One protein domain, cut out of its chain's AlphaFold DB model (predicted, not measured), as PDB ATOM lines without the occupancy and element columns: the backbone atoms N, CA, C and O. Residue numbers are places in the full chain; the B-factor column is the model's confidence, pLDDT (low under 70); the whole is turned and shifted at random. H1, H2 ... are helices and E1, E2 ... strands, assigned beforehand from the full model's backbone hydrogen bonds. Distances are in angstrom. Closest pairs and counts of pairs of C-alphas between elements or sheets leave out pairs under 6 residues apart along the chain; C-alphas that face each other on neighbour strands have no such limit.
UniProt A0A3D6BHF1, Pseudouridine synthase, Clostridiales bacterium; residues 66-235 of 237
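This is residues 66 to 235 of the 237 residues of the protein "Pseudouridine synthase" of Clostridiales bacterium (UniProt A0A3D6BHF1). One strongly twisted sheet of eight strands runs through the domain in two halves, joined where E3 and E7 pair side by side. H4 and H5 pack on the half with E4, E5, E6 and E7; H3 packs on E2 in the half with E1, E2, E3 and E8, while H1 and H6 only graze the sheet and H2 lies off it. The printed part has 170 residues, with 84 of them, under half, in named elements, in the order E1 H1 H2 E2 E3 H3 E4 H4 E5 E6 H5 E7 E8 H6. The class is mixed, helices and strands; the sheet is branched and mixed, with E3 and E7 its parallel pair. The whole is compact, with a radius of gyration of the C-alphas of 16.0 A and spans of 50 by 34 by 33 A.

Find C-alpha 66 at (8.268, 10.399, 102.907), where E1, residues 66 to 70, begins. Read on to H1, 86 to 89, H2, 92 to 95, E2, 100 to 102, E3, 110 to 116, 18.0 A long, and H3, 119 to 126. Then come E4, 134 to 140, 18.3 A, H4, 146 to 154, 12.5 A, E5, 168 to 171, E6, 177 to 181, and H5, 188 to 195. E7, 200 to 208, runs 20.1 A, before E8, 222 to 224, and H6, 227 to 234, which ends with C-alpha 234 at (23.324, 12.688, 102.507).

Start at E3, whose pairing is staggered: E1 lies on one side, antiparallel, N 68 to O 113 2.8 A; E2 and E7 lie on the other side. E2 and E3 form a hairpin, N 102 to O 114 2.8 A; E3 and E7 are parallel, N 112 to O 205 2.9 A. E8 is antiparallel to E1, N 67 to O 223 2.8 A. E4 has E6 on one side, antiparallel, N 136 to O 179 2.8 A, and E7 on the other side, antiparallel, N 137 to O 204 2.8 A; E5 and E6 form a hairpin, N 170 to O 178 2.9 A. H5 lies over E4, slantwise at 35 degrees on the local plane, height 7.8 A; H4, on the same face, is only just over none, with 2 C-alphas falling on E5. H3 is only just over E2, with 3 C-alphas falling on it; the closest C-alphas are Val 102 and Ala 122, 5.1 A. Every O i to N i+4 pair is within hydrogen-bond range in H3, H4 and H5; H6 has 3 of 4, and H1 and H2 are too short.

The C-alphas of Glu 93 and Ala 147, the two farthest apart, are 50.1 A apart. The printed part has no cut; the links E1 to H1, H4 to E5 and E7 to E8 are long. Only residue 235 is under pLDDT 70.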
ATOM      1  N   TYR A  66       9.145  10.429 104.062       98.00
ATOM      2  CA  TYR A  66       8.268  10.399 102.907       98.00
ATOM      3  C   TYR A  66       8.742  11.382 101.853       98.00
ATOM      4  O   TYR A  66       9.088  12.524 102.157       98.00
ATOM      5  N   MET A  67       8.694  10.935 100.605       98.56
ATOM      6  CA  MET A  67       8.679  11.798  99.439       98.56
ATOM      7  C   MET A  67       7.247  12.261  99.213       98.56
ATOM      8  O   MET A  67       6.365  11.429  99.031       98.56
ATOM      9  N   LEU A  68       7.026  13.569  99.184       98.75
ATOM     10  CA  LEU A  68       5.774  14.183  98.764       98.75
ATOM     11  C   LEU A  68       6.003  14.912  97.438       98.75
ATOM     12  O   LEU A  68       6.898  15.757  97.342       98.75
ATOM     13  N   ASN A  69       5.159  14.651  96.440       98.75
ATOM     14  CA  ASN A  69       5.019  15.554  95.304       98.75
ATOM     15  C   ASN A  69       4.040  16.667  95.700       98.75
ATOM     16  O   ASN A  69       2.825  16.534  95.558       98.75
ATOM     17  N   LYS A  70       4.558  17.761  96.267       98.56
ATOM     18  CA  LYS A  70       3.728  18.842  96.806       98.56
ATOM     19  C   LYS A  70       2.894  19.472  95.678       98.56
ATOM     20  O   LYS A  70       3.479  19.962  94.707       98.56
ATOM     21  N   PRO A  71       1.559  19.559  95.820       98.12
ATOM     22  CA  PRO A  71       0.724  20.312  94.898       98.12
ATOM     23  C   PRO A  71       0.787  21.820  95.197       98.12
ATOM     24  O   PRO A  71       1.187  22.270  96.280       98.12
ATOM     25  N   SER A  72       0.362  22.624  94.227       97.44
ATOM     26  CA  SER A  72       0.164  24.059  94.437       97.44
ATOM     27  C   SER A  72      -1.007  24.304  95.400       97.44
ATOM     28  O   SER A  72      -1.897  23.468  95.546       97.44
ATOM     29  N   GLY A  73      -1.005  25.445  96.086       96.69
ATOM     30  CA  GLY A  73      -2.096  25.887  96.958       96.69
ATOM     31  C   GLY A  73      -1.972  25.493  98.433       96.69
ATOM     32  O   GLY A  73      -2.748  26.000  99.243       96.69
ATOM     33  N   LEU A  74      -0.988  24.670  98.811       97.19
ATOM     34  CA  LEU A  74      -0.754  24.246 100.201       97.19
ATOM     35  C   LEU A  74       0.469  24.915 100.829       97.19
ATOM     36  O   LEU A  74       1.497  25.088 100.169       97.19
ATOM     37  N   LEU A  75       0.387  25.222 102.125       97.44
ATOM     38  CA  LEU A  75       1.527  25.713 102.900       97.44
ATOM     39  C   LEU A  75       2.469  24.570 103.305       97.44
ATOM     40  O   LEU A  75       2.038  23.549 103.839       97.44
ATOM     41  N   SER A  76       3.778  24.770 103.132       96.50
ATOM     42  CA  SER A  76       4.805  23.928 103.762       96.50
ATOM     43  C   SER A  76       4.957  24.283 105.246       96.50
ATOM     44  O   SER A  76       5.907  24.962 105.635       96.50
ATOM     45  N   ALA A  77       3.995  23.849 106.055       96.25
ATOM     46  CA  ALA A  77       3.953  24.011 107.508       96.25
ATOM     47  C   ALA A  77       3.367  22.749 108.162       96.25
ATOM     48  O   ALA A  77       2.810  21.902 107.465       96.25
ATOM     49  N   THR A  78       3.516  22.622 109.481       95.00
ATOM     50  CA  THR A  78       2.900  21.542 110.269       95.00
ATOM     51  C   THR A  78       1.434  21.804 110.588       95.00
ATOM     52  O   THR A  78       0.648  20.866 110.617       95.00
ATOM     53  N   ASP A  79       1.087  23.067 110.828       93.12
ATOM     54  CA  ASP A  79      -0.263  23.532 111.137       93.12
ATOM     55  C   ASP A  79      -0.411  25.008 110.728       93.12
ATOM     56  O   ASP A  79       0.574  25.756 110.709       93.12
ATOM     57  N   ASP A  80      -1.630  25.420 110.387       95.12
ATOM     58  CA  ASP A  80      -2.006  26.811 110.135       95.12
ATOM     59  C   ASP A  80      -3.511  27.009 110.387       95.12
ATOM     60  O   ASP A  80      -4.349  26.218 109.962       95.12
ATOM     61  N   LYS A  81      -3.879  28.111 111.053       91.38
ATOM     62  CA  LYS A  81      -5.272  28.370 111.465       91.38
ATOM     63  C   LYS A  81      -6.229  28.660 110.306       91.38
ATOM     64  O   LYS A  81      -7.441  28.618 110.502       91.38
ATOM     65  N   LYS A  82      -5.715  29.082 109.150       93.19
ATOM     66  CA  LYS A  82      -6.513  29.646 108.050       93.19
ATOM     67  C   LYS A  82      -6.371  28.862 106.755       93.19
ATOM     68  O   LYS A  82      -7.237  28.969 105.890       93.19
ATOM     69  N   GLN A  83      -5.271  28.140 106.575       93.81
ATOM     70  CA  GLN A  83      -4.922  27.520 105.304       93.81
ATOM     71  C   GLN A  83      -4.553  26.055 105.484       93.81
ATOM     72  O   GLN A  83      -3.940  25.670 106.471       93.81
ATOM     73  N   LYS A  84      -4.870  25.245 104.471       95.94
ATOM     74  CA  LYS A  84      -4.426  23.853 104.427       95.94
ATOM     75  C   LYS A  84      -2.907  23.769 104.281       95.94
ATOM     76  O   LYS A  84      -2.282  24.533 103.532       95.94
ATOM     77  N   THR A  85      -2.331  22.792 104.958       97.94
ATOM     78  CA  THR A  85      -0.901  22.503 104.962       97.94
ATOM     79  C   THR A  85      -0.598  21.205 104.222       97.94
ATOM     80  O   THR A  85      -1.483  20.421 103.886       97.94
ATOM     81  N   VAL A  86       0.683  20.947 103.970       97.94
ATOM     82  CA  VAL A  86       1.133  19.665 103.408       97.94
ATOM     83  C   VAL A  86       0.871  18.474 104.334       97.94
ATOM     84  O   VAL A  86       0.750  17.357 103.843       97.94
ATOM     85  N   ILE A  87       0.743  18.686 105.651       97.69
ATOM     86  CA  ILE A  87       0.440  17.611 106.609       97.69
ATOM     87  C   ILE A  87      -1.013  17.138 106.476       97.69
ATOM     88  O   ILE A  87      -1.305  15.968 106.729       97.69
ATOM     89  N   ASP A  88      -1.911  17.988 105.969       96.25
ATOM     90  CA  ASP A  88      -3.308  17.621 105.707       96.25
ATOM     91  C   ASP A  88      -3.478  16.566 104.606       96.25
ATOM     92  O   ASP A  88      -4.551  15.972 104.499       96.25
ATOM     93  N   LEU A  89      -2.431  16.305 103.817       97.06
ATOM     94  CA  LEU A  89      -2.413  15.235 102.816       97.06
ATOM     95  C   LEU A  89      -2.183  13.846 103.430       97.06
ATOM     96  O   LEU A  89      -2.504  12.841 102.805       97.06
ATOM     97  N   PHE A  90      -1.638  13.771 104.646       96.44
ATOM     98  CA  PHE A  90      -1.302  12.502 105.290       96.44
ATOM     99  C   PHE A  90      -2.501  11.941 106.066       96.44
ATOM    100  O   PHE A  90      -3.293  12.715 106.605       96.44
ATOM    101  N   PRO A  91      -2.654  10.615 106.194       92.94
ATOM    102  CA  PRO A  91      -3.679  10.008 107.037       92.94
ATOM    103  C   PRO A  91      -3.405  10.266 108.530       92.94
ATOM    104  O   PRO A  91      -2.274  10.555 108.938       92.94
ATOM    105  N   ALA A  92      -4.447  10.189 109.362       87.38
ATOM    106  CA  ALA A  92      -4.394  10.589 110.772       87.38
ATOM    107  C   ALA A  92      -3.345   9.806 111.585       87.38
ATOM    108  O   ALA A  92      -2.721  10.355 112.492       87.38
ATOM    109  N   GLU A  93      -3.121   8.541 111.240       83.19
ATOM    110  CA  GLU A  93      -2.134   7.649 111.851       83.19
ATOM    111  C   GLU A  93      -0.714   8.192 111.680       83.19
ATOM    112  O   GLU A  93       0.075   8.171 112.623       83.19
ATOM    113  N   LEU A  94      -0.399   8.740 110.502       87.38
ATOM    114  CA  LEU A  94       0.911   9.325 110.227       87.38
ATOM    115  C   LEU A  94       1.064  10.706 110.865       87.38
ATOM    116  O   LEU A  94       2.137  11.017 111.379       87.38
ATOM    117  N   ARG A  95      -0.008  11.506 110.931       89.06
ATOM    118  CA  ARG A  95       0.024  12.813 111.619       89.06
ATOM    119  C   ARG A  95       0.372  12.678 113.104       89.06
ATOM    120  O   ARG A  95       1.120  13.497 113.629       89.06
ATOM    121  N   LYS A  96      -0.090  11.608 113.767       84.38
ATOM    122  CA  LYS A  96       0.237  11.307 115.177       84.38
ATOM    123  C   LYS A  96       1.734  11.092 115.432       84.38
ATOM    124  O   LYS A  96       2.163  11.203 116.576       84.38
ATOM    125  N   LYS A  97       2.537  10.823 114.393       87.06
ATOM    126  CA  LYS A  97       3.996  10.656 114.500       87.06
ATOM    127  C   LYS A  97       4.771  11.981 114.556       87.06
ATOM    128  O   LYS A  97       5.998  11.951 114.517       87.06
ATOM    129  N   ASN A  98       4.080  13.123 114.666       90.56
ATOM    130  CA  ASN A  98       4.676  14.465 114.679       90.56
ATOM    131  C   ASN A  98       5.556  14.724 113.447       90.56
ATOM    132  O   ASN A  98       6.668  15.234 113.554       90.56
ATOM    133  N   ILE A  99       5.060  14.327 112.276       96.38
ATOM    134  CA  ILE A  99       5.725  14.582 111.000       96.38
ATOM    135  C   ILE A  99       5.711  16.072 110.645       96.38
ATOM    136  O   ILE A  99       4.748  16.790 110.917       96.38
ATOM    137  N   PHE A 100       6.770  16.529 109.990       97.81
ATOM    138  CA  PHE A 100       6.954  17.906 109.557       97.81
ATOM    139  C   PHE A 100       7.728  17.975 108.229       97.81
ATOM    140  O   PHE A 100       8.467  17.048 107.879       97.81
ATOM    141  N   PRO A 101       7.558  19.058 107.449       97.75
ATOM    142  CA  PRO A 101       8.287  19.231 106.202       97.75
ATOM    143  C   PRO A 101       9.764  19.574 106.426       97.75
ATOM    144  O   PRO A 101      10.112  20.427 107.243       97.75
ATOM    145  N   VAL A 102      10.637  18.943 105.643       96.00
ATOM    146  CA  VAL A 102      12.070  19.241 105.583       96.00
ATOM    147  C   VAL A 102      12.292  20.402 104.624       96.00
ATOM    148  O   VAL A 102      12.287  20.259 103.396       96.00
ATOM    149  N   GLY A 103      12.470  21.583 105.204       91.31
ATOM    150  CA  GLY A 103      12.505  22.828 104.451       91.31
ATOM    151  C   GLY A 103      11.118  23.211 103.942       91.31
ATOM    152  O   GLY A 103      10.096  22.655 104.342       91.31
ATOM    153  N   ARG A 104      11.071  24.221 103.075       92.69
ATOM    154  CA  ARG A 104       9.810  24.810 102.620       92.69
ATOM    155  C   ARG A 104       9.793  24.931 101.106       92.69
ATOM    156  O   ARG A 104      10.835  25.106 100.476       92.69
ATOM    157  N   LEU A 105       8.598  24.817 100.548       96.62
ATOM    158  CA  LEU A 105       8.256  25.295  99.220       96.62
ATOM    159  C   LEU A 105       7.178  26.361  99.397       96.62
ATOM    160  O   LEU A 105       6.330  26.251 100.289       96.62
ATOM    161  N   ASP A 106       7.215  27.390  98.558       96.25
ATOM    162  CA  ASP A 106       6.175  28.416  98.561       96.25
ATOM    163  C   ASP A 106       4.813  27.786  98.249       96.25
ATOM    164  O   ASP A 106       4.714  26.671  97.719       96.25
ATOM    165  N   LYS A 107       3.739  28.501  98.587       96.19
ATOM    166  CA  LYS A 107       2.372  27.987  98.451       96.19
ATOM    167  C   LYS A 107       2.077  27.508  97.028       96.19
ATOM    168  O   LYS A 107       1.518  26.430  96.845       96.19
ATOM    169  N   ASP A 108       2.494  28.292  96.052       96.75
ATOM    170  CA  ASP A 108       2.356  28.096  94.610       96.75
ATOM    171  C   ASP A 108       3.490  27.265  93.976       96.75
ATOM    172  O   ASP A 108       3.405  26.901  92.808       96.75
ATOM    173  N   THR A 109       4.527  26.911  94.740       98.12
ATOM    174  CA  THR A 109       5.628  26.054  94.276       98.12
ATOM    175  C   THR A 109       5.288  24.575  94.481       98.12
ATOM    176  O   THR A 109       4.781  24.182  95.540       98.12
ATOM    177  N   THR A 110       5.597  23.741  93.487       98.69
ATOM    178  CA  THR A 110       5.267  22.305  93.459       98.69
ATOM    179  C   THR A 110       6.505  21.406  93.530       98.69
ATOM    180  O   THR A 110       7.648  21.875  93.506       98.69
ATOM    181  N   GLY A 111       6.293  20.093  93.603       98.50
ATOM    182  CA  GLY A 111       7.349  19.093  93.453       98.50
ATOM    183  C   GLY A 111       7.896  18.559  94.771       98.50
ATOM    184  O   GLY A 111       7.219  18.576  95.797       98.50
ATOM    185  N   LEU A 112       9.123  18.043  94.725       98.56
ATOM    186  CA  LEU A 112       9.720  17.245  95.791       98.56
ATOM    187  C   LEU A 112       9.769  17.989  97.127       98.56
ATOM    188  O   LEU A 112      10.487  18.979  97.279       98.56
ATOM    189  N   LEU A 113       9.085  17.461  98.134       98.38
ATOM    190  CA  LEU A 113       9.213  17.857  99.531       98.38
ATOM    191  C   LEU A 113       9.388  16.603 100.382       98.38
ATOM    192  O   LEU A 113       8.621  15.657 100.248       98.38
ATOM    193  N   ILE A 114      10.397  16.588 101.251       98.38
ATOM    194  CA  ILE A 114      10.563  15.485 102.199       98.38
ATOM    195  C   ILE A 114       9.733  15.798 103.442       98.38
ATOM    196  O   ILE A 114       9.757  16.931 103.925       98.38
ATOM    197  N   ILE A 115       9.012  14.808 103.957       98.38
ATOM    198  CA  ILE A 115       8.270  14.876 105.218       98.38
ATOM    199  C   ILE A 115       8.859  13.834 106.171       98.38
ATOM    200  O   ILE A 115       9.017  12.674 105.791       98.38
ATOM    201  N   THR A 116       9.203  14.230 107.393       97.38
ATOM    202  CA  THR A 116       9.815  13.331 108.384       97.38
ATOM    203  C   THR A 116       9.479  13.744 109.811       97.38
ATOM    204  O   THR A 116       8.981  14.840 110.034       97.38
ATOM    205  N   ASN A 117       9.757  12.876 110.777       95.56
ATOM    206  CA  ASN A 117       9.822  13.211 112.199       95.56
ATOM    207  C   ASN A 117      11.270  13.187 112.751       95.56
ATOM    208  O   ASN A 117      11.466  13.347 113.956       95.56
ATOM    209  N   ASP A 118      12.287  13.003 111.897       95.00
ATOM    210  CA  ASP A 118      13.706  13.100 112.259       95.00
ATOM    211  C   ASP A 118      14.220  14.546 112.121       95.00
ATOM    212  O   ASP A 118      14.498  15.050 111.026       95.00
ATOM    213  N   GLY A 119      14.362  15.225 113.263       93.00
ATOM    214  CA  GLY A 119      14.867  16.598 113.332       93.00
ATOM    215  C   GLY A 119      16.339  16.741 112.953       93.00
ATOM    216  O   GLY A 119      16.717  17.756 112.364       93.00
ATOM    217  N   GLU A 120      17.172  15.738 113.236       91.69
ATOM    218  CA  GLU A 120      18.601  15.785 112.913       91.69
ATOM    219  C   GLU A 120      18.819  15.647 111.409       91.69
ATOM    220  O   GLU A 120      19.597  16.405 110.817       91.69
ATOM    221  N   PHE A 121      18.093  14.721 110.775       93.06
ATOM    222  CA  PHE A 121      18.043  14.618 109.321       93.06
ATOM    223  C   PHE A 121      17.554  15.920 108.695       93.06
ATOM    224  O   PHE A 121      18.232  16.475 107.828       93.06
ATOM    225  N   ALA A 122      16.426  16.455 109.163       93.75
ATOM    226  CA  ALA A 122      15.867  17.667 108.588       93.75
ATOM    227  C   ALA A 122      16.829  18.856 108.682       93.75
ATOM    228  O   ALA A 122      17.062  19.535 107.680       93.75
ATOM    229  N   HIS A 123      17.436  19.072 109.855       90.44
ATOM    230  CA  HIS A 123      18.423  20.128 110.068       90.44
ATOM    231  C   HIS A 123      19.626  19.986 109.127       90.44
ATOM    232  O   HIS A 123      20.074  20.969 108.534       90.44
ATOM    233  N   ARG A 124      20.129  18.762 108.934       89.62
ATOM    234  CA  ARG A 124      21.236  18.491 108.010       89.62
ATOM    235  C   ARG A 124      20.874  18.816 106.562       89.62
ATOM    236  O   ARG A 124      21.682  19.443 105.894       89.62
ATOM    237  N   VAL A 125      19.671  18.471 106.101       89.81
ATOM    238  CA  VAL A 125      19.222  18.735 104.718       89.81
ATOM    239  C   VAL A 125      19.037  20.229 104.424       89.81
ATOM    240  O   VAL A 125      19.345  20.707 103.325       89.81
ATOM    241  N   ILE A 126      18.513  20.984 105.393       87.38
ATOM    242  CA  ILE A 126      18.209  22.414 105.217       87.38
ATOM    243  C   ILE A 126      19.399  23.327 105.514       87.38
ATOM    244  O   ILE A 126      19.411  24.466 105.051       87.38
ATOM    245  N   SER A 127      20.378  22.857 106.292       84.25
ATOM    246  CA  SER A 127      21.519  23.669 106.704       84.25
ATOM    247  C   SER A 127      22.300  24.166 105.484       84.25
ATOM    248  O   SER A 127      22.716  23.347 104.662       84.25
ATOM    249  N   PRO A 128      22.593  25.474 105.372       72.38
ATOM    250  CA  PRO A 128      23.433  26.007 104.298       72.38
ATOM    251  C   PRO A 128      24.833  25.375 104.251       72.38
ATOM    252  O   PRO A 128      25.427  25.281 103.185       72.38
ATOM    253  N   LYS A 129      25.346  24.891 105.394       80.75
ATOM    254  CA  LYS A 129      26.666  24.239 105.506       80.75
ATOM    255  C   LYS A 129      26.709  22.825 104.918       80.75
ATOM    256  O   LYS A 129      27.771  22.215 104.887       80.75
ATOM    257  N   SER A 130      25.556  22.270 104.552       78.94
ATOM    258  CA  SER A 130      25.460  20.903 104.035       78.94
ATOM    259  C   SER A 130      25.845  20.781 102.565       78.94
ATOM    260  O   SER A 130      26.048  19.662 102.111       78.94
ATOM    261  N   GLU A 131      25.913  21.900 101.831       84.50
ATOM    262  CA  GLU A 131      26.197  21.941 100.384       84.50
ATOM    263  C   GLU A 131      25.235  21.076  99.542       84.50
ATOM    264  O   GLU A 131      25.469  20.807  98.366       84.50
ATOM    265  N   ILE A 132      24.096  20.672 100.119       91.31
ATOM    266  CA  ILE A 132      23.078  19.895  99.418       91.31
ATOM    267  C   ILE A 132      22.411  20.810  98.396       91.31
ATOM    268  O   ILE A 132      21.693  21.746  98.760       91.31
ATOM    269  N   VAL A 133      22.624  20.521  97.116       93.88
ATOM    270  CA  VAL A 133      22.020  21.249  95.997       93.88
ATOM    271  C   VAL A 133      20.550  20.867  95.852       93.88
ATOM    272  O   VAL A 133      20.183  19.697  95.906       93.88
ATOM    273  N   LYS A 134      19.691  21.858  95.636       95.25
ATOM    274  CA  LYS A 134      18.282  21.688  95.289       95.25
ATOM    275  C   LYS A 134      18.104  22.135  93.846       95.25
ATOM    276  O   LYS A 134      18.456  23.269  93.513       95.25
ATOM    277  N   THR A 135      17.554  21.257  93.013       98.19
ATOM    278  CA  THR A 135      17.318  21.546  91.592       98.19
ATOM    279  C   THR A 135      15.845  21.834  91.365       98.19
ATOM    280  O   THR A 135      14.983  21.039  91.740       98.19
ATOM    281  N   TYR A 136      15.558  22.958  90.724       98.62
ATOM    282  CA  TYR A 136      14.220  23.389  90.345       98.62
ATOM    283  C   TYR A 136      14.123  23.488  88.831       98.62
ATOM    284  O   TYR A 136      15.077  23.920  88.196       98.62
ATOM    285  N   ARG A 137      12.964  23.155  88.268       98.62
ATOM    286  CA  ARG A 137      12.562  23.618  86.939       98.62
ATOM    287  C   ARG A 137      11.702  24.861  87.109       98.62
ATOM    288  O   ARG A 137      10.740  24.833  87.883       98.62
ATOM    289  N   ALA A 138      12.069  25.928  86.416       98.62
ATOM    290  CA  ALA A 138      11.353  27.189  86.417       98.62
ATOM    291  C   ALA A 138      10.857  27.507  85.004       98.62
ATOM    292  O   ALA A 138      11.636  27.531  84.051       98.62
ATOM    293  N   CYS A 139       9.559  27.767  84.884       98.44
ATOM    294  CA  CYS A 139       8.979  28.428  83.723       98.44
ATOM    295  C   CYS A 139       8.963  29.931  84.013       98.44
ATOM    296  O   CYS A 139       8.636  30.348  85.126       98.44
ATOM    297  N   THR A 140       9.343  30.741  83.033       98.00
ATOM    298  CA  THR A 140       9.449  32.200  83.168       98.00
ATOM    299  C   THR A 140       8.670  32.879  82.049       98.00
ATOM    300  O   THR A 140       8.402  32.258  81.023       98.00
ATOM    301  N   GLU A 141       8.280  34.141  82.238       95.44
ATOM    302  CA  GLU A 141       7.561  34.911  81.203       95.44
ATOM    303  C   GLU A 141       8.396  35.150  79.938       95.44
ATOM    304  O   GLU A 141       7.861  35.418  78.865       95.44
ATOM    305  N   SER A 142       9.720  35.075  80.048       94.31
ATOM    306  CA  SER A 142      10.647  35.199  78.927       94.31
ATOM    307  C   SER A 142      11.849  34.291  79.162       94.31
ATOM    308  O   SER A 142      12.323  34.250  80.298       94.31
ATOM    309  N   PRO A 143      12.386  33.616  78.127       95.50
ATOM    310  CA  PRO A 143      13.536  32.732  78.284       95.50
ATOM    311  C   PRO A 143      14.734  33.440  78.924       95.50
ATOM    312  O   PRO A 143      14.975  34.629  78.679       95.50
ATOM    313  N   VAL A 144      15.493  32.699  79.729       97.50
ATOM    314  CA  VAL A 144      16.763  33.174  80.297       97.50
ATOM    315  C   VAL A 144      17.862  33.152  79.232       97.50
ATOM    316  O   VAL A 144      17.847  32.306  78.333       97.50
ATOM    317  N   ASP A 145      18.817  34.071  79.331       97.50
ATOM    318  CA  ASP A 145      19.933  34.198  78.387       97.50
ATOM    319  C   ASP A 145      21.298  33.879  79.033       97.50
ATOM    320  O   ASP A 145      21.384  33.462  80.188       97.50
ATOM    321  N   ASP A 146      22.386  34.006  78.268       98.00
ATOM    322  CA  ASP A 146      23.740  33.721  78.767       98.00
ATOM    323  C   ASP A 146      24.219  34.727  79.824       98.00
ATOM    324  O   ASP A 146      25.009  34.364  80.699       98.00
ATOM    325  N   ALA A 147      23.716  35.966  79.799       97.94
ATOM    326  CA  ALA A 147      24.036  36.952  80.825       97.94
ATOM    327  C   ALA A 147      23.381  36.579  82.163       97.94
ATOM    328  O   ALA A 147      23.983  36.767  83.221       97.94
ATOM    329  N   ASP A 148      22.180  35.998  82.129       98.12
ATOM    330  CA  ASP A 148      21.525  35.457  83.320       98.12
ATOM    331  C   ASP A 148      22.286  34.264  83.904       98.12
ATOM    332  O   ASP A 148      22.446  34.175  85.123       98.12
ATOM    333  N   VAL A 149      22.794  33.368  83.051       98.25
ATOM    334  CA  VAL A 149      23.597  32.216  83.492       98.25
ATOM    335  C   VAL A 149      24.852  32.681  84.224       98.25
ATOM    336  O   VAL A 149      25.152  32.190  85.316       98.25
ATOM    337  N   GLU A 150      25.551  33.666  83.665       98.12
ATOM    338  CA  GLU A 150      26.750  34.225  84.286       98.12
ATOM    339  C   GLU A 150      26.435  34.957  85.599       98.12
ATOM    340  O   GLU A 150      27.142  34.772  86.590       98.12
ATOM    341  N   ALA A 151      25.333  35.712  85.656       97.56
ATOM    342  CA  ALA A 151      24.895  36.373  86.886       97.56
ATOM    343  C   ALA A 151      24.601  35.364  88.011       97.56
ATOM    344  O   ALA A 151      25.011  35.565  89.153       97.56
ATOM    345  N   PHE A 152      23.939  34.243  87.702       98.06
ATOM    346  CA  PHE A 152      23.716  33.173  88.679       98.06
ATOM    347  C   PHE A 152      25.038  32.555  89.151       98.06
ATOM    348  O   PHE A 152      25.217  32.356  90.354       98.06
ATOM    349  N   ARG A 153      25.984  32.317  88.233       97.44
ATOM    350  CA  ARG A 153      27.306  31.750  88.543       97.44
ATOM    351  C   ARG A 153      28.131  32.643  89.474       97.44
ATOM    352  O   ARG A 153      28.867  32.125  90.308       97.44
ATOM    353  N   GLN A 154      28.007  33.963  89.351       96.56
ATOM    354  CA  GLN A 154      28.701  34.933  90.209       96.56
ATOM    355  C   GLN A 154      28.009  35.146  91.567       96.56
ATOM    356  O   GLN A 154      28.644  35.599  92.518       96.56
ATOM    357  N   GLY A 155      26.728  34.782  91.677       94.94
ATOM    358  CA  GLY A 155      25.870  35.157  92.797       94.94
ATOM    359  C   GLY A 155      25.158  36.488  92.540       94.94
ATOM    360  O   GLY A 155      25.591  37.314  91.741       94.94
ATOM    361  N   ILE A 156      24.025  36.696  93.212       96.50
ATOM    362  CA  ILE A 156      23.129  37.836  92.959       96.50
ATOM    363  C   ILE A 156      22.839  38.558  94.269       96.50
ATOM    364  O   ILE A 156      22.422  37.934  95.239       96.50
ATOM    365  N   VAL A 157      22.980  39.882  94.292       96.69
ATOM    366  CA  VAL A 157      22.469  40.713  95.391       96.69
ATOM    367  C   VAL A 157      21.052  41.157  95.048       96.69
ATOM    368  O   VAL A 157      20.818  41.798  94.026       96.69
ATOM    369  N   LEU A 158      20.094  40.784  95.890       96.25
ATOM    370  CA  LEU A 158      18.691  41.150  95.722       96.25
ATOM    371  C   LEU A 158      18.454  42.604  96.158       96.25
ATOM    372  O   LEU A 158      19.245  43.182  96.900       96.25
ATOM    373  N   ALA A 159      17.329  43.183  95.736       92.56
ATOM    374  CA  ALA A 159      16.998  44.591  95.990       92.56
ATOM    375  C   ALA A 159      16.952  44.989  97.482       92.56
ATOM    376  O   ALA A 159      17.137  46.154  97.808       92.56
ATOM    377  N   ASP A 160      16.724  44.033  98.387       94.56
ATOM    378  CA  ASP A 160      16.738  44.247  99.842       94.56
ATOM    379  C   ASP A 160      18.136  44.080 100.471       94.56
ATOM    380  O   ASP A 160      18.261  44.002 101.690       94.56
ATOM    381  N   GLY A 161      19.187  43.973  99.651       95.25
ATOM    382  CA  GLY A 161      20.565  43.748 100.087       95.25
ATOM    383  C   GLY A 161      20.903  42.285 100.386       95.25
ATOM    384  O   GLY A 161      22.043  41.981 100.733       95.25
ATOM    385  N   THR A 162      19.956  41.352 100.237       94.62
ATOM    386  CA  THR A 162      20.229  39.929 100.452       94.62
ATOM    387  C   THR A 162      21.197  39.402  99.389       94.62
ATOM    388  O   THR A 162      20.836  39.282  98.222       94.62
ATOM    389  N   LEU A 163      22.409  39.020  99.797       94.44
ATOM    390  CA  LEU A 163      23.392  38.369  98.927       94.44
ATOM    391  C   LEU A 163      23.054  36.889  98.739       94.44
ATOM    392  O   LEU A 163      23.160  36.138  99.700       94.44
ATOM    393  N   CYS A 164      22.695  36.448  97.540       94.38
ATOM    394  CA  CYS A 164      22.597  35.038  97.153       94.38
ATOM    395  C   CYS A 164      23.956  34.502  96.691       94.38
ATOM    396  O   CYS A 164      24.671  35.159  95.937       94.38
ATOM    397  N   LEU A 165      24.286  33.294  97.141       93.00
ATOM    398  CA  LEU A 165      25.503  32.580  96.769       93.00
ATOM    399  C   LEU A 165      25.487  32.201  95.277       93.00
ATOM    400  O   LEU A 165      24.409  32.152  94.674       93.00
ATOM    401  N   PRO A 166      26.660  31.875  94.699       95.06
ATOM    402  CA  PRO A 166      26.751  31.240  93.392       95.06
ATOM    403  C   PRO A 166      25.753  30.091  93.228       95.06
ATOM    404  O   PRO A 166      25.638  29.204  94.081       95.06
ATOM    405  N   ALA A 167      25.037  30.120  92.113       96.12
ATOM    406  CA  ALA A 167      23.993  29.174  91.762       96.12
ATOM    407  C   ALA A 167      24.163  28.717  90.311       96.12
ATOM    408  O   ALA A 167      24.749  29.406  89.480       96.12
ATOM    409  N   GLY A 168      23.632  27.540  89.994       97.31
ATOM    410  CA  GLY A 168      23.570  27.060  88.618       97.31
ATOM    411  C   GLY A 168      22.288  27.523  87.937       97.31
ATOM    412  O   GLY A 168      21.210  27.410  88.522       97.31
ATOM    413  N   LEU A 169      22.404  27.969  86.690       98.62
ATOM    414  CA  LEU A 169      21.283  28.203  85.787       98.62
ATOM    415  C   LEU A 169      21.571  27.497  84.462       98.62
ATOM    416  O   LEU A 169      22.655  27.637  83.905       98.62
ATOM    417  N   GLU A 170      20.613  26.723  83.971       98.38
ATOM    418  CA  GLU A 170      20.726  25.992  82.710       98.38
ATOM    419  C   GLU A 170      19.474  26.229  81.870       98.38
ATOM    420  O   GLU A 170      18.355  26.051  82.350       98.38
ATOM    421  N   LYS A 171      19.670  26.632  80.615       98.00
ATOM    422  CA  LYS A 171      18.600  26.836  79.633       98.00
ATOM    423  C   LYS A 171      18.097  25.488  79.128       98.00
ATOM    424  O   LYS A 171      18.910  24.628  78.796       98.00
ATOM    425  N   LEU A 172      16.782  25.329  79.009       97.50
ATOM    426  CA  LEU A 172      16.174  24.152  78.393       97.50
ATOM    427  C   LEU A 172      15.578  24.491  77.014       97.50
ATOM    428  O   LEU A 172      15.170  25.633  76.786       97.50
ATOM    429  N   PRO A 173      15.496  23.517  76.083       95.69
ATOM    430  CA  PRO A 173      14.983  23.753  74.727       95.69
ATOM    431  C   PRO A 173      13.525  24.226  74.660       95.69
ATOM    432  O   PRO A 173      13.121  24.829  73.673       95.69
ATOM    433  N   ASP A 174      12.733  23.953  75.697       95.25
ATOM    434  CA  ASP A 174      11.323  24.339  75.802       95.25
ATOM    435  C   ASP A 174      11.115  25.767  76.348       95.25
ATOM    436  O   ASP A 174       9.987  26.162  76.634       95.25
ATOM    437  N   GLY A 175      12.197  26.536  76.523       94.50
ATOM    438  CA  GLY A 175      12.172  27.894  77.069       94.50
ATOM    439  C   GLY A 175      12.131  27.964  78.599       94.50
ATOM    440  O   GLY A 175      12.259  29.054  79.157       94.50
ATOM    441  N   SER A 176      11.996  26.827  79.292       97.81
ATOM    442  CA  SER A 176      12.168  26.754  80.745       97.81
ATOM    443  C   SER A 176      13.655  26.716  81.129       97.81
ATOM    444  O   SER A 176      14.548  26.692  80.277       97.81
ATOM    445  N   CYS A 177      13.952  26.735  82.426       98.50
ATOM    446  CA  CYS A 177      15.321  26.620  82.917       98.50
ATOM    447  C   CYS A 177      15.424  25.727  84.155       98.50
ATOM    448  O   CYS A 177      14.466  25.570  84.920       98.50
ATOM    449  N   LEU A 178      16.603  25.138  84.361       98.69
ATOM    450  CA  LEU A 178      16.963  24.497  85.620       98.69
ATOM    451  C   LEU A 178      17.732  25.474  86.497       98.69
ATOM    452  O   LEU A 178      18.725  26.058  86.069       98.69
ATOM    453  N   VAL A 179      17.305  25.595  87.748       98.44
ATOM    454  CA  VAL A 179      17.957  26.412  88.770       98.44
ATOM    455  C   VAL A 179      18.483  25.503  89.871       98.44
ATOM    456  O   VAL A 179      17.724  24.732  90.460       98.44
ATOM    457  N   ARG A 180      19.780  25.591  90.166       97.44
ATOM    458  CA  ARG A 180      20.470  24.785  91.181       97.44
ATOM    459  C   ARG A 180      20.981  25.694  92.291       97.44
ATOM    460  O   ARG A 180      21.894  26.481  92.066       97.44
ATOM    461  N   VAL A 181      20.399  25.578  93.482       94.25
ATOM    462  CA  VAL A 181      20.748  26.402  94.656       94.25
ATOM    463  C   VAL A 181      21.059  25.521  95.861       94.25
ATOM    464  O   VAL A 181      20.413  24.499  96.071       94.25
ATOM    465  N   MET A 182      22.040  25.910  96.673       89.56
ATOM    466  CA  MET A 182      22.378  25.196  97.920       89.56
ATOM    467  C   MET A 182      21.639  25.767  99.135       89.56
ATOM    468  O   MET A 182      21.358  25.070 100.113       89.56
ATOM    469  N   GLU A 183      21.271  27.039  99.045       86.69
ATOM    470  CA  GLU A 183      20.525  27.783 100.050       86.69
ATOM    471  C   GLU A 183      19.006  27.719  99.834       86.69
ATOM    472  O   GLU A 183      18.500  27.288  98.797       86.69
ATOM    473  N   GLY A 184      18.273  28.115 100.873       84.75
ATOM    474  CA  GLY A 184      16.814  28.163 100.892       84.75
ATOM    475  C   GLY A 184      16.305  29.497 101.423       84.75
ATOM    476  O   GLY A 184      15.530  29.514 102.379       84.75
ATOM    477  N   LYS A 185      16.773  30.619 100.857       89.31
ATOM    478  CA  LYS A 185      16.292  31.952 101.255       89.31
ATOM    479  C   LYS A 185      14.833  32.162 100.849       89.31
ATOM    480  O   LYS A 185      14.312  31.497  99.952       89.31
ATOM    481  N   TYR A 186      14.169  33.109 101.511       91.69
ATOM    482  CA  TYR A 186      12.765  33.428 101.249       91.69
ATOM    483  C   TYR A 186      12.534  33.757  99.767       91.69
ATOM    484  O   TYR A 186      13.113  34.719  99.255       91.69
ATOM    485  N   HIS A 187      11.703  32.946  99.099       94.94
ATOM    486  CA  HIS A 187      11.365  33.040  97.671       94.94
ATOM    487  C   HIS A 187      12.596  33.144  96.750       94.94
ATOM    488  O   HIS A 187      12.545  33.793  95.706       94.94
ATOM    489  N   GLN A 188      13.719  32.528  97.137       95.25
ATOM    490  CA  GLN A 188      15.024  32.776  96.527       95.25
ATOM    491  C   GLN A 188      15.028  32.670  94.998       95.25
ATOM    492  O   GLN A 188      15.374  33.637  94.329       95.25
ATOM    493  N   VAL A 189      14.626  31.520  94.445       97.12
ATOM    494  CA  VAL A 189      14.677  31.271  92.992       97.12
ATOM    495  C   VAL A 189      13.838  32.296  92.228       97.12
ATOM    496  O   VAL A 189      14.307  32.870  91.247       97.12
ATOM    497  N   LYS A 190      12.628  32.588  92.720       97.62
ATOM    498  CA  LYS A 190      11.735  33.580  92.111       97.62
ATOM    499  C   LYS A 190      12.338  34.974  92.137       97.62
ATOM    500  O   LYS A 190      12.284  35.676  91.138       97.62
ATOM    501  N   ARG A 191      12.934  35.370  93.263       97.56
ATOM    502  CA  ARG A 191      13.548  36.693  93.427       97.56
ATOM    503  C   ARG A 191      14.812  36.850  92.588       97.56
ATOM    504  O   ARG A 191      15.002  37.910  92.003       97.56
ATOM    505  N   MET A 192      15.638  35.808  92.495       97.69
ATOM    506  CA  MET A 192      16.825  35.808  91.638       97.69
ATOM    507  C   MET A 192      16.427  35.975  90.169       97.69
ATOM    508  O   MET A 192      16.898  36.906  89.527       97.69
ATOM    509  N   LEU A 193      15.497  35.162  89.659       98.19
ATOM    510  CA  LEU A 193      15.025  35.283  88.275       98.19
ATOM    511  C   LEU A 193      14.293  36.618  88.023       98.19
ATOM    512  O   LEU A 193      14.564  37.296  87.034       98.19
ATOM    513  N   ALA A 194      13.453  37.084  88.951       97.62
ATOM    514  CA  ALA A 194      12.787  38.384  88.834       97.62
ATOM    515  C   ALA A 194      13.774  39.566  88.814       97.62
ATOM    516  O   ALA A 194      13.566  40.511  88.059       97.62
ATOM    517  N   SER A 195      14.878  39.506  89.572       97.19
ATOM    518  CA  SER A 195      15.933  40.538  89.534       97.19
ATOM    519  C   SER A 195      16.629  40.649  88.172       97.19
ATOM    520  O   SER A 195      17.272  41.654  87.880       97.19
ATOM    521  N   ARG A 196      16.474  39.622  87.331       97.19
ATOM    522  CA  ARG A 196      16.944  39.566  85.946       97.19
ATOM    523  C   ARG A 196      15.861  39.922  84.921       97.19
ATOM    524  O   ARG A 196      16.067  39.764  83.725       97.19
ATOM    525  N   GLY A 197      14.690  40.377  85.373       96.94
ATOM    526  CA  GLY A 197      13.543  40.626  84.498       96.94
ATOM    527  C   GLY A 197      12.898  39.345  83.960       96.94
ATOM    528  O   GLY A 197      12.253  39.383  82.919       96.94
ATOM    529  N   LYS A 198      13.079  38.207  84.649       97.50
ATOM    530  CA  LYS A 198      12.545  36.889  84.265       97.50
ATOM    531  C   LYS A 198      11.572  36.369  85.335       97.50
ATOM    532  O   LYS A 198      11.879  35.400  86.025       97.50
ATOM    533  N   PRO A 199      10.424  37.025  85.574       97.25
ATOM    534  CA  PRO A 199       9.478  36.568  86.589       97.25
ATOM    535  C   PRO A 199       9.037  35.119  86.330       97.25
ATOM    536  O   PRO A 199       8.827  34.696  85.192       97.25
ATOM    537  N   VAL A 200       8.946  34.348  87.415       98.31
ATOM    538  CA  VAL A 200       8.632  32.914  87.384       98.31
ATOM    539  C   VAL A 200       7.123  32.715  87.348       98.31
ATOM    540  O   VAL A 200       6.423  33.194  88.238       98.31
ATOM    541  N   THR A 201       6.647  31.954  86.368       97.69
ATOM    542  CA  THR A 201       5.233  31.581  86.206       97.69
ATOM    543  C   THR A 201       4.922  30.219  86.820       97.69
ATOM    544  O   THR A 201       3.848  30.019  87.380       97.69
ATOM    545  N   GLU A 202       5.880  29.289  86.786       98.19
ATOM    546  CA  GLU A 202       5.778  27.980  87.430       98.19
ATOM    547  C   GLU A 202       7.124  27.605  88.046       98.19
ATOM    548  O   GLU A 202       8.175  27.769  87.425       98.19
ATOM    549  N   LEU A 203       7.096  27.065  89.265       98.62
ATOM    550  CA  LEU A 203       8.287  26.556  89.929       98.62
ATOM    551  C   LEU A 203       8.031  25.155  90.474       98.62
ATOM    552  O   LEU A 203       7.108  24.943  91.267       98.62
ATOM    553  N   LYS A 204       8.891  24.210  90.092       98.69
ATOM    554  CA  LYS A 204       8.824  22.822  90.550       98.69
ATOM    555  C   LYS A 204      10.183  22.339  91.035       98.69
ATOM    556  O   LYS A 204      11.141  22.339  90.266       98.69
ATOM    557  N   ARG A 205      10.285  21.890  92.290       98.56
ATOM    558  CA  ARG A 205      11.512  21.241  92.783       98.56
ATOM    559  C   ARG A 205      11.584  19.810  92.260       98.56
ATOM    560  O   ARG A 205      10.685  19.012  92.519       98.56
ATOM    561  N   LEU A 206      12.655  19.501  91.540       98.50
ATOM    562  CA  LEU A 206      12.897  18.191  90.943       98.50
ATOM    563  C   LEU A 206      13.782  17.311  91.820       98.50
ATOM    564  O   LEU A 206      13.563  16.109  91.852       98.50
ATOM    565  N   SER A 207      14.760  17.884  92.527       98.00
ATOM    566  CA  SER A 207      15.680  17.090  93.346       98.00
ATOM    567  C   SER A 207      16.182  17.809  94.598       98.00
ATOM    568  O   SER A 207      16.163  19.043  94.687       98.00
ATOM    569  N   ILE A 208      16.631  17.011  95.571       96.62
ATOM    570  CA  ILE A 208      17.369  17.427  96.768       96.62
ATOM    571  C   ILE A 208      18.591  16.509  96.883       96.62
ATOM    572  O   ILE A 208      18.453  15.324  97.172       96.62
ATOM    573  N   GLY A 209      19.788  17.040  96.648       93.81
ATOM    574  CA  GLY A 209      20.983  16.217  96.468       93.81
ATOM    575  C   GLY A 209      20.799  15.274  95.278       93.81
ATOM    576  O   GLY A 209      20.358  15.698  94.209       93.81
ATOM    577  N   GLU A 210      21.095  13.991  95.483       94.88
ATOM    578  CA  GLU A 210      20.881  12.931  94.489       94.88
ATOM    579  C   GLU A 210      19.480  12.295  94.576       94.88
ATOM    580  O   GLU A 210      19.174  11.362  93.837       94.88
ATOM    581  N   LEU A 211      18.610  12.764  95.479       97.12
ATOM    582  CA  LEU A 211      17.217  12.326  95.520       97.12
ATOM    583  C   LEU A 211      16.404  13.073  94.465       97.12
ATOM    584  O   LEU A 211      16.150  14.271  94.609       97.12
ATOM    585  N   GLU A 212      15.954  12.355  93.443       98.06
ATOM    586  CA  GLU A 212      15.048  12.867  92.418       98.06
ATOM    587  C   GLU A 212      13.584  12.618  92.784       98.06
ATOM    588  O   GLU A 212      13.241  11.634  93.437       98.06
ATOM    589  N   LEU A 213      12.705  13.518  92.346       98.44
ATOM    590  CA  LEU A 213      11.265  13.334  92.424       98.44
ATOM    591  C   LEU A 213      10.856  12.132  91.574       98.44
ATOM    592  O   LEU A 213      11.141  12.080  90.376       98.44
ATOM    593  N   ASP A 214      10.116  11.216  92.181       97.94
ATOM    594  CA  ASP A 214       9.523  10.091  91.478       97.94
ATOM    595  C   ASP A 214       8.580  10.572  90.367       97.94
ATOM    596  O   ASP A 214       7.622  11.310  90.607       97.94
ATOM    597  N   LYS A 215       8.858  10.140  89.136       96.00
ATOM    598  CA  LYS A 215       8.098  10.531  87.942       96.00
ATOM    599  C   LYS A 215       6.690   9.938  87.914       96.00
ATOM    600  O   LYS A 215       5.847  10.452  87.185       96.00
ATOM    601  N   THR A 216       6.450   8.870  88.672       97.31
ATOM    602  CA  THR A 216       5.148   8.194  88.761       97.31
ATOM    603  C   THR A 216       4.242   8.784  89.838       97.31
ATOM    604  O   THR A 216       3.038   8.558  89.802       97.31
ATOM    605  N   LEU A 217       4.802   9.573  90.761       97.56
ATOM    606  CA  LEU A 217       4.081  10.145  91.892       97.56
ATOM    607  C   LEU A 217       3.310  11.397  91.461       97.56
ATOM    608  O   LEU A 217       3.910  12.410  91.081       97.56
ATOM    609  N   LEU A 218       1.981  11.359  91.527       98.31
ATOM    610  CA  LEU A 218       1.123  12.470  91.114       98.31
ATOM    611  C   LEU A 218       1.131  13.613  92.150       98.31
ATOM    612  O   LEU A 218       1.473  13.407  93.315       98.31
ATOM    613  N   PRO A 219       0.768  14.852  91.766       98.31
ATOM    614  CA  PRO A 219       0.657  15.954  92.721       98.31
ATOM    615  C   PRO A 219      -0.314  15.630  93.865       98.31
ATOM    616  O   PRO A 219      -1.464  15.273  93.629       98.31
ATOM    617  N   GLY A 220       0.137  15.803  95.107       98.06
ATOM    618  CA  GLY A 220      -0.615  15.449  96.315       98.06
ATOM    619  C   GLY A 220      -0.312  14.051  96.849       98.06
ATOM    620  O   GLY A 220      -0.570  13.796  98.024       98.06
ATOM    621  N   GLU A 221       0.283  13.177  96.037       98.44
ATOM    622  CA  GLU A 221       0.677  11.843  96.472       98.44
ATOM    623  C   GLU A 221       2.016  11.859  97.205       98.44
ATOM    624  O   GLU A 221       2.913  12.675  96.947       98.44
ATOM    625  N   PHE A 222       2.155  10.909  98.124       98.44
ATOM    626  CA  PHE A 222       3.382  10.666  98.856       98.44
ATOM    627  C   PHE A 222       3.670   9.169  98.949       98.44
ATOM    628  O   PHE A 222       2.764   8.339  98.914       98.44
ATOM    629  N   ARG A 223       4.946   8.828  99.122       97.81
ATOM    630  CA  ARG A 223       5.400   7.462  99.411       97.81
ATOM    631  C   ARG A 223       6.569   7.471 100.381       97.81
ATOM    632  O   ARG A 223       7.228   8.498 100.538       97.81
ATOM    633  N   GLN A 224       6.842   6.339 101.023       96.69
ATOM    634  CA  GLN A 224       8.056   6.199 101.827       96.69
ATOM    635  C   GLN A 224       9.309   6.312 100.949       96.69
ATOM    636  O   GLN A 224       9.320   5.894  99.786       96.69
ATOM    637  N   LEU A 225      10.359   6.899 101.522       96.44
ATOM    638  CA  LEU A 225      11.702   6.845 100.958       96.44
ATOM    639  C   LEU A 225      12.326   5.480 101.244       96.44
ATOM    640  O   LEU A 225      12.216   4.948 102.347       96.44
ATOM    641  N   THR A 226      13.023   4.941 100.253       94.50
ATOM    642  CA  THR A 226      13.864   3.754 100.420       94.50
ATOM    643  C   THR A 226      15.161   4.106 101.150       94.50
ATOM    644  O   THR A 226      15.615   5.250 101.135       94.50
ATOM    645  N   GLU A 227      15.831   3.112 101.735       90.38
ATOM    646  CA  GLU A 227      17.141   3.318 102.376       90.38
ATOM    647  C   GLU A 227      18.179   3.911 101.407       90.38
ATOM    648  O   GLU A 227      18.956   4.792 101.776       90.38
ATOM    649  N   LYS A 228      18.158   3.484 100.136       92.69
ATOM    650  CA  LYS A 228      19.043   4.018  99.090       92.69
ATOM    651  C   LYS A 228      18.798   5.507  98.843       92.69
ATOM    652  O   LYS A 228      19.757   6.264  98.719       92.69
ATOM    653  N   GLU A 229      17.536   5.919  98.803       95.62
ATOM    654  CA  GLU A 229      17.137   7.320  98.644       95.62
ATOM    655  C   GLU A 229      17.504   8.166  99.868       95.62
ATOM    656  O   GLU A 229      17.977   9.290  99.728       95.62
ATOM    657  N   LEU A 230      17.367   7.628 101.081       92.06
ATOM    658  CA  LEU A 230      17.806   8.325 102.294       92.06
ATOM    659  C   LEU A 230      19.318   8.569 102.302       92.06
ATOM    660  O   LEU A 230      19.782   9.643 102.698       92.06
ATOM    661  N   CYS A 231      20.094   7.598 101.827       89.62
ATOM    662  CA  CYS A 231      21.531   7.753 101.651       89.62
ATOM    663  C   CYS A 231      21.879   8.777 100.559       89.62
ATOM    664  O   CYS A 231      22.837   9.529 100.730       89.62
ATOM    665  N   SER A 232      21.109   8.850  99.467       91.38
ATOM    666  CA  SER A 232      21.393   9.741  98.330       91.38
ATOM    667  C   SER A 232      21.220  11.230  98.665       91.38
ATOM    668  O   SER A 232      21.917  12.080  98.114       91.38
ATOM    669  N   VAL A 233      20.372  11.560  99.645       87.81
ATOM    670  CA  VAL A 233      20.261  12.930 100.178       87.81
ATOM    671  C   VAL A 233      21.533  13.359 100.927       87.81
ATOM    672  O   VAL A 233      21.884  14.537 100.928       87.81
ATOM    673  N   ASN A 234      22.218  12.416 101.583       71.38
ATOM    674  CA  ASN A 234      23.324  12.688 102.507       71.38
ATOM    675  C   ASN A 234      24.719  12.554 101.878       71.38
ATOM    676  O   ASN A 234      25.712  12.832 102.556       71.38
ATOM    677  N   LYS A 235      24.832  12.114 100.620       58.72
ATOM    678  CA  LYS A 235      26.138  11.996  99.965       58.72
ATOM    679  C   LYS A 235      26.713  13.381  99.679       58.72
ATOM    680  O   LYS A 235      26.196  14.123  98.848       58.72
TER     681      LYS A 235